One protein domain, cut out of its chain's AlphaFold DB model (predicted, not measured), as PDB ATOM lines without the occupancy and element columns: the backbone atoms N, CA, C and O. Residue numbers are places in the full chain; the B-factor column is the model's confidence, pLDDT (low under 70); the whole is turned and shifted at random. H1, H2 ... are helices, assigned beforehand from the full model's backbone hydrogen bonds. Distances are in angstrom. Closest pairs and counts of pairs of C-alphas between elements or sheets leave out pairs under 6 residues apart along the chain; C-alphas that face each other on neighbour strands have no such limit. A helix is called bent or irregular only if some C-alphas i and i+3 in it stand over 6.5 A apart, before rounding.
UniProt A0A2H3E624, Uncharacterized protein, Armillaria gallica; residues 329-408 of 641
ATOM      1  N   HIS A 329     227.208 252.388 203.706       94.56
ATOM      2  CA  HIS A 329     227.807 253.343 204.633       94.56
ATOM      3  C   HIS A 329     228.726 252.634 205.628       94.56
ATOM      4  O   HIS A 329     229.894 252.999 205.734       94.56
ATOM      5  N   LEU A 330     228.232 251.566 206.268       93.75
ATOM      6  CA  LEU A 330     229.022 250.770 207.204       93.75
ATOM      7  C   LEU A 330     230.210 250.095 206.506       93.75
ATOM      8  O   LEU A 330     231.315 250.126 207.031       93.75
ATOM      9  N   TYR A 331     230.007 249.567 205.292       96.06
ATOM     10  CA  TYR A 331     231.081 249.036 204.446       96.06
ATOM     11  C   TYR A 331     232.183 250.079 204.219       96.06
ATOM     12  O   TYR A 331     233.355 249.819 204.469       96.06
ATOM     13  N   THR A 332     231.797 251.281 203.780       95.19
ATOM     14  CA  THR A 332     232.747 252.353 203.451       95.19
ATOM     15  C   THR A 332     233.508 252.816 204.692       95.19
ATOM     16  O   THR A 332     234.716 253.015 204.611       95.19
ATOM     17  N   SER A 333     232.828 252.946 205.837       92.94
ATOM     18  CA  SER A 333     233.471 253.285 207.112       92.94
ATOM     19  C   SER A 333     234.478 252.210 207.522       92.94
ATOM     20  O   SER A 333     235.641 252.515 207.752       92.94
ATOM     21  N   LEU A 334     234.068 250.936 207.530       92.06
ATOM     22  CA  LEU A 334     234.930 249.832 207.956       92.06
ATOM     23  C   LEU A 334     236.172 249.678 207.077       92.06
ATOM     24  O   LEU A 334     237.256 249.477 207.613       92.06
ATOM     25  N   VAL A 335     236.030 249.784 205.755       93.88
ATOM     26  CA  VAL A 335     237.168 249.691 204.825       93.88
ATOM     27  C   VAL A 335     238.077 250.916 204.928       93.88
ATOM     28  O   VAL A 335     239.291 250.779 204.825       93.88
ATOM     29  N   SER A 336     237.518 252.105 205.173       90.38
ATOM     30  CA  SER A 336     238.313 253.315 205.411       90.38
ATOM     31  C   SER A 336     239.174 253.180 206.669       90.38
ATOM     32  O   SER A 336     240.368 253.475 206.638       90.38
ATOM     33  N   ASP A 337     238.584 252.701 207.763       84.38
ATOM     34  CA  ASP A 337     239.270 252.606 209.051       84.38
ATOM     35  C   ASP A 337     240.230 251.390 209.109       84.38
ATOM     36  O   ASP A 337     241.279 251.427 209.772       84.38
ATOM     37  N   TYR A 338     239.894 250.312 208.386       86.62
ATOM     38  CA  TYR A 338     240.608 249.025 208.356       86.62
ATOM     39  C   TYR A 338     240.704 248.481 206.922       86.62
ATOM     40  O   TYR A 338     239.982 247.551 206.564       86.62
ATOM     41  N   PRO A 339     241.608 249.010 206.080       88.62
ATOM     42  CA  PRO A 339     241.702 248.599 204.675       88.62
ATOM     43  C   PRO A 339     241.948 247.097 204.472       88.62
ATOM     44  O   PRO A 339     241.520 246.509 203.484       88.62
ATOM     45  N   ASP A 340     242.604 246.439 205.426       87.75
ATOM     46  CA  ASP A 340     242.898 245.008 205.390       87.75
ATOM     47  C   ASP A 340     241.662 244.112 205.616       87.75
ATOM     48  O   ASP A 340     241.684 242.934 205.248       87.75
ATOM     49  N   ILE A 341     240.555 244.656 206.149       91.81
ATOM     50  CA  ILE A 341     239.302 243.902 206.335       91.81
ATOM     51  C   ILE A 341     238.571 243.652 205.017       91.81
ATOM     52  O   ILE A 341     237.790 242.704 204.928       91.81
ATOM     53  N   GLU A 342     238.817 244.479 203.995       94.25
ATOM     54  CA  GLU A 342     238.012 244.539 202.772       94.25
ATOM     55  C   GLU A 342     237.878 243.167 202.107       94.25
ATOM     56  O   GLU A 342     236.770 242.711 201.826       94.25
ATOM     57  N   SER A 343     238.999 242.465 201.931       93.94
ATOM     58  CA  SER A 343     239.012 241.141 201.300       93.94
ATOM     59  C   SER A 343     238.187 240.121 202.089       93.94
ATOM     60  O   SER A 343     237.402 239.372 201.509       93.94
ATOM     61  N   SER A 344     238.327 240.109 203.417       94.00
ATOM     62  CA  SER A 344     237.586 239.191 204.290       94.00
ATOM     63  C   SER A 344     236.092 239.505 204.289       94.00
ATOM     64  O   SER A 344     235.267 238.595 204.220       94.00
ATOM     65  N   LEU A 345     235.743 240.791 204.300       94.88
ATOM     66  CA  LEU A 345     234.364 241.253 204.263       94.88
ATOM     67  C   LEU A 345     233.687 240.867 202.942       94.88
ATOM     68  O   LEU A 345     232.585 240.325 202.958       94.88
ATOM     69  N   LEU A 346     234.362 241.064 201.804       95.56
ATOM     70  CA  LEU A 346     233.858 240.655 200.491       95.56
ATOM     71  C   LEU A 346     233.684 239.136 200.391       95.56
ATOM     72  O   LEU A 346     232.667 238.680 199.875       95.56
ATOM     73  N   ILE A 347     234.615 238.340 200.930       95.38
ATOM     74  CA  ILE A 347     234.464 236.875 201.000       95.38
ATOM     75  C   ILE A 347     233.211 236.501 201.801       95.38
ATOM     76  O   ILE A 347     232.408 235.690 201.338       95.38
ATOM     77  N   SER A 348     233.015 237.101 202.977       94.50
ATOM     78  CA  SER A 348     231.840 236.835 203.810       94.50
ATOM     79  C   SER A 348     230.540 237.267 203.135       94.50
ATOM     80  O   SER A 348     229.563 236.526 203.182       94.50
ATOM     81  N   ILE A 349     230.524 238.413 202.454       94.81
ATOM     82  CA  ILE A 349     229.378 238.877 201.665       94.81
ATOM     83  C   ILE A 349     229.031 237.846 200.581       94.81
ATOM     84  O   ILE A 349     227.895 237.381 200.524       94.81
ATOM     85  N   LYS A 350     230.014 237.404 199.785       94.56
ATOM     86  CA  LYS A 350     229.819 236.396 198.728       94.56
ATOM     87  C   LYS A 350     229.265 235.082 199.283       94.56
ATOM     88  O   LYS A 350     228.326 234.533 198.720       94.56
ATOM     89  N   GLN A 351     229.793 234.600 200.408       94.25
ATOM     90  CA  GLN A 351     229.302 233.378 201.062       94.25
ATOM     91  C   GLN A 351     227.842 233.495 201.519       94.25
ATOM     92  O   GLN A 351     227.082 232.540 201.387       94.25
ATOM     93  N   ASN A 352     227.449 234.663 202.025       93.38
ATOM     94  CA  ASN A 352     226.104 234.916 202.541       93.38
ATOM     95  C   ASN A 352     225.075 235.266 201.455       93.38
ATOM     96  O   ASN A 352     223.882 235.228 201.729       93.38
ATOM     97  N   ILE A 353     225.510 235.603 200.238       94.12
ATOM     98  CA  ILE A 353     224.625 235.838 199.085       94.12
ATOM     99  C   ILE A 353     224.507 234.579 198.228       94.12
ATOM    100  O   ILE A 353     223.414 234.203 197.813       94.12
ATOM    101  N   PHE A 354     225.641 233.937 197.938       92.31
ATOM    102  CA  PHE A 354     225.708 232.809 197.010       92.31
ATOM    103  C   PHE A 354     225.557 231.445 197.692       92.31
ATOM    104  O   PHE A 354     225.547 230.428 196.999       92.31
ATOM    105  N   GLY A 355     225.418 231.416 199.020       89.81
ATOM    106  CA  GLY A 355     225.132 230.212 199.795       89.81
ATOM    107  C   GLY A 355     223.741 229.615 199.537       89.81
ATOM    108  O   GLY A 355     222.939 230.151 198.768       89.81
ATOM    109  N   GLU A 356     223.470 228.483 200.197       85.81
ATOM    110  CA  GLU A 356     222.176 227.782 200.120       85.81
ATOM    111  C   GLU A 356     221.025 228.630 200.682       85.81
ATOM    112  O   GLU A 356     219.936 228.641 200.115       85.81
ATOM    113  N   GLU A 357     221.288 229.379 201.756       87.12
ATOM    114  CA  GLU A 357     220.335 230.286 202.398       87.12
ATOM    115  C   GLU A 357     220.914 231.708 202.412       87.12
ATOM    116  O   GLU A 357     221.792 232.004 203.231       87.12
ATOM    117  N   PRO A 358     220.467 232.595 201.502       88.25
ATOM    118  CA  PRO A 358     220.916 233.978 201.483       88.25
ATOM    119  C   PRO A 358     220.498 234.699 202.768       88.25
ATOM    120  O   PRO A 358     219.309 234.793 203.071       88.25
ATOM    121  N   SER A 359     221.464 235.219 203.522       90.12
ATOM    122  CA  SER A 359     221.216 235.942 204.782       90.12
ATOM    123  C   SER A 359     221.274 237.465 204.618       90.12
ATOM    124  O   SER A 359     220.774 238.201 205.466       90.12
ATOM    125  N   ILE A 360     221.854 237.942 203.512       91.12
ATOM    126  CA  ILE A 360     221.986 239.364 203.186       91.12
ATOM    127  C   ILE A 360     220.945 239.746 202.128       91.12
ATOM    128  O   ILE A 360     220.836 239.055 201.109       91.12
ATOM    129  N   PRO A 361     220.229 240.876 202.283       92.69
ATOM    130  CA  PRO A 361     219.368 241.396 201.228       92.69
ATOM    131  C   PRO A 361     220.151 241.644 199.931       92.69
ATOM    132  O   PRO A 361     221.114 242.418 199.911       92.69
ATOM    133  N   TYR A 362     219.708 241.047 198.818       94.62
ATOM    134  CA  TYR A 362     220.393 241.164 197.523       94.62
ATOM    135  C   TYR A 362     220.607 242.618 197.071       94.62
ATOM    136  O   TYR A 362     221.607 242.931 196.429       94.62
ATOM    137  N   THR A 363     219.702 243.533 197.436       93.62
ATOM    138  CA  THR A 363     219.838 244.959 197.114       93.62
ATOM    139  C   THR A 363     221.052 245.594 197.793       93.62
ATOM    140  O   THR A 363     221.765 246.367 197.154       93.62
ATOM    141  N   ASP A 364     221.310 245.294 199.066       94.25
ATOM    142  CA  ASP A 364     222.443 245.881 199.794       94.25
ATOM    143  C   ASP A 364     223.757 245.246 199.354       94.25
ATOM    144  O   ASP A 364     224.722 245.958 199.070       94.25
ATOM    145  N   ALA A 365     223.744 243.928 199.161       95.31
ATOM    146  CA  ALA A 365     224.802 243.178 198.502       95.31
ATOM    147  C   ALA A 365     225.227 243.801 197.163       95.31
ATOM    148  O   ALA A 365     226.399 244.128 196.982       95.31
ATOM    149  N   ALA A 366     224.280 244.029 196.247       95.81
ATOM    150  CA  ALA A 366     224.558 244.611 194.937       95.81
ATOM    151  C   ALA A 366     225.200 246.001 195.045       95.81
ATOM    152  O   ALA A 366     226.175 246.286 194.352       95.81
ATOM    153  N   LYS A 367     224.708 246.863 195.948       95.38
ATOM    154  CA  LYS A 367     225.306 248.191 196.159       95.38
ATOM    155  C   LYS A 367     226.733 248.101 196.706       95.38
ATOM    156  O   LYS A 367     227.576 248.905 196.315       95.38
ATOM    157  N   ILE A 368     227.004 247.164 197.616       96.19
ATOM    158  CA  ILE A 368     228.338 246.971 198.200       96.19
ATOM    159  C   ILE A 368     229.315 246.414 197.155       96.19
ATOM    160  O   ILE A 368     230.421 246.936 197.013       96.19
ATOM    161  N   LEU A 369     228.904 245.409 196.378       96.06
ATOM    162  CA  LEU A 369     229.712 244.861 195.284       96.06
ATOM    163  C   LEU A 369     230.001 245.930 194.218       96.06
ATOM    164  O   LEU A 369     231.143 246.081 193.792       96.06
ATOM    165  N   ALA A 370     229.004 246.749 193.863       93.38
ATOM    166  CA  ALA A 370     229.177 247.887 192.956       93.38
ATOM    167  C   ALA A 370     230.165 248.926 193.504       93.38
ATOM    168  O   ALA A 370     231.029 249.419 192.781       93.38
ATOM    169  N   LYS A 371     230.075 249.247 194.801       94.38
ATOM    170  CA  LYS A 371     230.985 250.190 195.469       94.38
ATOM    171  C   LYS A 371     232.433 249.688 195.495       94.38
ATOM    172  O   LYS A 371     233.347 250.499 195.381       94.38
ATOM    173  N   SER A 372     232.620 248.379 195.630       93.94
ATOM    174  CA  SER A 372     233.921 247.694 195.682       93.94
ATOM    175  C   SER A 372     234.433 247.230 194.315       93.94
ATOM    176  O   SER A 372     235.437 246.523 194.230       93.94
ATOM    177  N   SER A 373     233.760 247.638 193.230       92.50
ATOM    178  CA  SER A 373     234.118 247.295 191.847       92.50
ATOM    179  C   SER A 373     234.243 245.782 191.596       92.50
ATOM    180  O   SER A 373     235.067 245.341 190.800       92.50
ATOM    181  N   GLN A 374     233.431 244.970 192.281       94.44
ATOM    182  CA  GLN A 374     233.393 243.510 192.127       94.44
ATOM    183  C   GLN A 374     232.500 243.105 190.945       94.44
ATOM    184  O   GLN A 374     231.467 242.460 191.115       94.44
ATOM    185  N   THR A 375     232.868 243.523 189.733       91.69
ATOM    186  CA  THR A 375     232.034 243.378 188.530       91.69
ATOM    187  C   THR A 375     231.640 241.933 188.227       91.69
ATOM    188  O   THR A 375     230.475 241.676 187.933       91.69
ATOM    189  N   GLU A 376     232.574 240.984 188.319       92.25
ATOM    190  CA  GLU A 376     232.287 239.570 188.035       92.25
ATOM    191  C   GLU A 376     231.208 239.015 188.976       92.25
ATOM    192  O   GLU A 376     230.280 238.342 188.530       92.25
ATOM    193  N   ASP A 377     231.268 239.362 190.265       94.62
ATOM    194  CA  ASP A 377     230.264 238.940 191.243       94.62
ATOM    195  C   ASP A 377     228.912 239.630 191.023       94.62
ATOM    196  O   ASP A 377     227.871 239.040 191.299       94.62
ATOM    197  N   ILE A 378     228.907 240.871 190.523       94.81
ATOM    198  CA  ILE A 378     227.678 241.594 190.163       94.81
ATOM    199  C   ILE A 378     226.987 240.926 188.974       94.81
ATOM    200  O   ILE A 378     225.768 240.772 189.002       94.81
ATOM    201  N   ILE A 379     227.749 240.526 187.953       92.81
ATOM    202  CA  ILE A 379     227.219 239.807 186.786       92.81
ATOM    203  C   ILE A 379     226.693 238.440 187.220       92.81
ATOM    204  O   ILE A 379     225.558 238.095 186.914       92.81
ATOM    205  N   TYR A 380     227.455 237.704 188.031       94.25
ATOM    206  CA  TYR A 380     227.005 236.417 188.553       94.25
ATOM    207  C   TYR A 380     225.732 236.540 189.410       94.25
ATOM    208  O   TYR A 380     224.819 235.717 189.307       94.25
ATOM    209  N   LEU A 381     225.634 237.589 190.238       94.94
ATOM    210  CA  LEU A 381     224.413 237.894 190.981       94.94
ATOM    211  C   LEU A 381     223.253 238.210 190.033       94.94
ATOM    212  O   LEU A 381     222.155 237.708 190.242       94.94
ATOM    213  N   LEU A 382     223.482 239.013 188.993       94.31
ATOM    214  CA  LEU A 382     222.465 239.353 188.005       94.31
ATOM    215  C   LEU A 382     221.888 238.110 187.323       94.31
ATOM    216  O   LEU A 382     220.668 237.950 187.315       94.31
ATOM    217  N   ASP A 383     222.746 237.228 186.813       92.25
ATOM    218  CA  ASP A 383     222.335 236.010 186.109       92.25
ATOM    219  C   ASP A 383     221.455 235.132 187.008       92.25
ATOM    220  O   ASP A 383     220.367 234.708 186.614       92.25
ATOM    221  N   ARG A 384     221.856 234.959 188.274       92.38
ATOM    222  CA  ARG A 384     221.062 234.230 189.273       92.38
ATOM    223  C   ARG A 384     219.698 234.879 189.531       92.38
ATOM    224  O   ARG A 384     218.693 234.178 189.617       92.38
ATOM    225  N   LEU A 385     219.631 236.206 189.653       91.94
ATOM    226  CA  LEU A 385     218.361 236.914 189.883       91.94
ATOM    227  C   LEU A 385     217.424 236.828 188.671       91.94
ATOM    228  O   LEU A 385     216.203 236.795 188.841       91.94
ATOM    229  N   ILE A 386     217.977 236.782 187.457       89.38
ATOM    230  CA  ILE A 386     217.209 236.564 186.227       89.38
ATOM    231  C   ILE A 386     216.621 235.148 186.222       89.38
ATOM    232  O   ILE A 386     215.424 235.004 185.968       89.38
ATOM    233  N   GLU A 387     217.412 234.127 186.574       88.75
ATOM    234  CA  GLU A 387     216.951 232.734 186.701       88.75
ATOM    235  C   GLU A 387     215.850 232.565 187.766       88.75
ATOM    236  O   GLU A 387     214.878 231.838 187.550       88.75
ATOM    237  N   GLU A 388     215.962 233.264 188.902       87.50
ATOM    238  CA  GLU A 388     214.941 233.281 189.966       87.50
ATOM    239  C   GLU A 388     213.669 234.067 189.562       87.50
ATOM    240  O   GLU A 388     212.586 233.860 190.136       87.50
ATOM    241  N   GLY A 389     213.787 234.923 188.539       83.69
ATOM    242  CA  GLY A 389     212.727 235.686 187.888       83.69
ATOM    243  C   GLY A 389     212.874 237.199 188.072       83.69
ATOM    244  O   GLY A 389     212.685 237.719 189.174       83.69
ATOM    245  N   ILE A 390     213.068 237.926 186.961       81.56
ATOM    246  CA  ILE A 390     213.301 239.390 186.904       81.56
ATOM    247  C   ILE A 390     212.322 240.181 187.787       81.56
ATOM    248  O   ILE A 390     212.700 241.053 188.569       81.56
ATOM    249  N   SER A 391     211.041 239.835 187.702       75.56
ATOM    250  CA  SER A 391     209.967 240.528 188.417       75.56
ATOM    251  C   SER A 391     210.036 240.425 189.947       75.56
ATOM    252  O   SER A 391     209.499 241.293 190.634       75.56
ATOM    253  N   ARG A 392     210.687 239.396 190.508       80.75
ATOM    254  CA  ARG A 392     210.831 239.221 191.966       80.75
ATOM    255  C   ARG A 392     211.936 240.089 192.556       80.75
ATOM    256  O   ARG A 392     211.847 240.482 193.715       80.75
ATOM    257  N   HIS A 393     212.946 240.410 191.754       86.75
ATOM    258  CA  HIS A 393     214.159 241.091 192.203       86.75
ATOM    259  C   HIS A 393     214.380 242.435 191.510       86.75
ATOM    260  O   HIS A 393     215.499 242.947 191.514       86.75
ATOM    261  N   ASN A 394     213.310 243.028 190.968       84.44
ATOM    262  CA  ASN A 394     213.365 244.232 190.142       84.44
ATOM    263  C   ASN A 394     214.208 245.350 190.778       84.44
ATOM    264  O   ASN A 394     215.150 245.837 190.170       84.44
ATOM    265  N   SER A 395     213.965 245.686 192.050       87.12
ATOM    266  CA  SER A 395     214.727 246.723 192.768       87.12
ATOM    267  C   SER A 395     216.238 246.465 192.809       87.12
ATOM    268  O   SER A 395     217.023 247.405 192.707       87.12
ATOM    269  N   THR A 396     216.654 245.205 192.950       91.69
ATOM    270  CA  THR A 396     218.071 244.823 192.975       91.69
ATOM    271  C   THR A 396     218.668 244.873 191.578       91.69
ATOM    272  O   THR A 396     219.744 245.436 191.395       91.69
ATOM    273  N   ILE A 397     217.954 244.337 190.586       91.19
ATOM    274  CA  ILE A 397     218.402 244.344 189.192       91.19
ATOM    275  C   ILE A 397     218.591 245.787 188.713       91.19
ATOM    276  O   ILE A 397     219.624 246.097 188.135       91.19
ATOM    277  N   LEU A 398     217.677 246.701 189.048       87.50
ATOM    278  CA  LEU A 398     217.799 248.121 188.706       87.50
ATOM    279  C   LEU A 398     219.073 248.765 189.287       87.50
ATOM    280  O   LEU A 398     219.732 249.563 188.618       87.50
ATOM    281  N   VAL A 399     219.459 248.405 190.518       91.31
ATOM    282  CA  VAL A 399     220.731 248.852 191.120       91.31
ATOM    283  C   VAL A 399     221.925 248.329 190.322       91.31
ATOM    284  O   VAL A 399     222.851 249.093 190.051       91.31
ATOM    285  N   ILE A 400     221.893 247.053 189.931       93.50
ATOM    286  CA  ILE A 400     222.951 246.423 189.132       93.50
ATOM    287  C   ILE A 400     223.055 247.091 187.756       93.50
ATOM    288  O   ILE A 400     224.141 247.499 187.354       93.50
ATOM    289  N   MET A 401     221.932 247.285 187.065       91.94
ATOM    290  CA  MET A 401     221.873 247.930 185.750       91.94
ATOM    291  C   MET A 401     222.440 249.348 185.780       91.94
ATOM    292  O   MET A 401     223.237 249.708 184.917       91.94
ATOM    293  N   LYS A 402     222.097 250.136 186.805       88.81
ATOM    294  CA  LYS A 402     222.651 251.482 186.986       88.81
ATOM    295  C   LYS A 402     224.172 251.474 187.174       88.81
ATOM    296  O   LYS A 402     224.835 252.428 186.787       88.81
ATOM    297  N   HIS A 403     224.728 250.437 187.795       91.12
ATOM    298  CA  HIS A 403     226.176 250.297 187.914       91.12
ATOM    299  C   HIS A 403     226.807 249.895 186.575       91.12
ATOM    300  O   HIS A 403     227.716 250.580 186.108       91.12
ATOM    301  N   LEU A 404     226.289 248.845 185.929       91.31
ATOM    302  CA  LEU A 404     226.815 248.334 184.660       91.31
ATOM    303  C   LEU A 404     226.737 249.372 183.532       91.31
ATOM    304  O   LEU A 404     227.652 249.447 182.717       91.31
ATOM    305  N   SER A 405     225.714 250.234 183.517       88.06
ATOM    306  CA  SER A 405     225.610 251.306 182.520       88.06
ATOM    307  C   SER A 405     226.773 252.299 182.599       88.06
ATOM    308  O   SER A 405     227.192 252.830 181.576       88.06
ATOM    309  N   THR A 406     227.350 252.513 183.787       88.38
ATOM    310  CA  THR A 406     228.485 253.433 183.992       88.38
ATOM    311  C   THR A 406     229.850 252.823 183.668       88.38
ATOM    312  O   THR A 406     230.858 253.530 183.709       88.38
ATOM    313  N   MET A 407     229.906 251.531 183.346       88.12
ATOM    314  CA  MET A 407     231.158 250.845 183.046       88.12
ATOM    315  C   MET A 407     231.687 251.185 181.647       88.12
ATOM    316  O   MET A 407     230.944 251.548 180.735       88.12
ATOM    317  N   SER A 408     233.005 251.072 181.466       86.50
ATOM    318  CA  SER A 408     233.652 251.262 180.163       86.50
ATOM    319  C   SER A 408     233.585 250.022 179.264       86.50
ATOM    320  O   SER A 408     233.796 250.154 178.062       86.50
TER     321      SER A 408
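What this domain is: This is residues 329 to 408 of the 641 residues of an uncharacterized protein of Armillaria gallica (UniProt A0A2H3E624). Five helices fold back and forth in a zigzag: H3, H4 and H5 make a small up-and-down bundle, each running against the one before it, with their centres in a triangle. H2 packs along H3, and H1 makes a corner with H2 at its first residues. The printed part has 80 residues, with helices H1 to H5 in that order and no named strand, and its class is all helix. It is compact, with a radius of gyration of the C-alphas of 12.6 A and spans of 38 by 32 by 19 A.

How they stand to each other: Begin at H1, residues 329 to 337, and H2, residues 341 to 354: they only just touch, with 3 pairs of C-alphas within 8 A, and only at the corner; the closest C-alphas are those of Val 335 and Glu 342, 5.6 A apart. H3, residues 362 to 371, is the hub and forms a hairpin with H2; their closest C-alphas, Ile 353 and Tyr 362, are 7.0 A apart. Look next at H4, residues 375 to 392, which touches H3 with residues 375 to 381 alone, opposite ways at a shallow tilt of 25 degrees, closest at the C-alphas of Leu 369 and Ile 378, 6.4 A. H5, residues 394 to 405, touches H3, the same way at a shallow tilt of 15 degrees; C-alphas of Thr 363 and Thr 396, the closest, are 4.5 A apart. H5 touches H4 with residues 397 to 400 alone, closest at C-alphas of Leu 382 and Ile 397, 6.5 A. H1 is apart from H4 and H5. In H1, H2, H3 and H5 every O i to N i+4 pair is within hydrogen-bond range; in H4, 11 of 14 are.

Where its parts are: Find C-alpha 329 at (227.807, 253.343, 204.633), where H1 begins. H2 is 19.9 A long. H4, 21.9 A, begins at C-alpha 375, (232.034, 243.378, 188.530); it has a kink of 74 degrees near residue 386 and is irregular, C-alphas 388 and 391 being 8.9 A apart. H5, 16.1 A, ends at C-alpha 405, (225.610, 251.306, 182.520).

The domain as a whole: The C-alphas farthest apart, those of Asp 337 and Gly 389, are 37.9 A apart. The printed part has no cut; the links are tight but for the short one from H2 to H3. Mean pLDDT of the printed part is 91.4, and no printed residue is under 70.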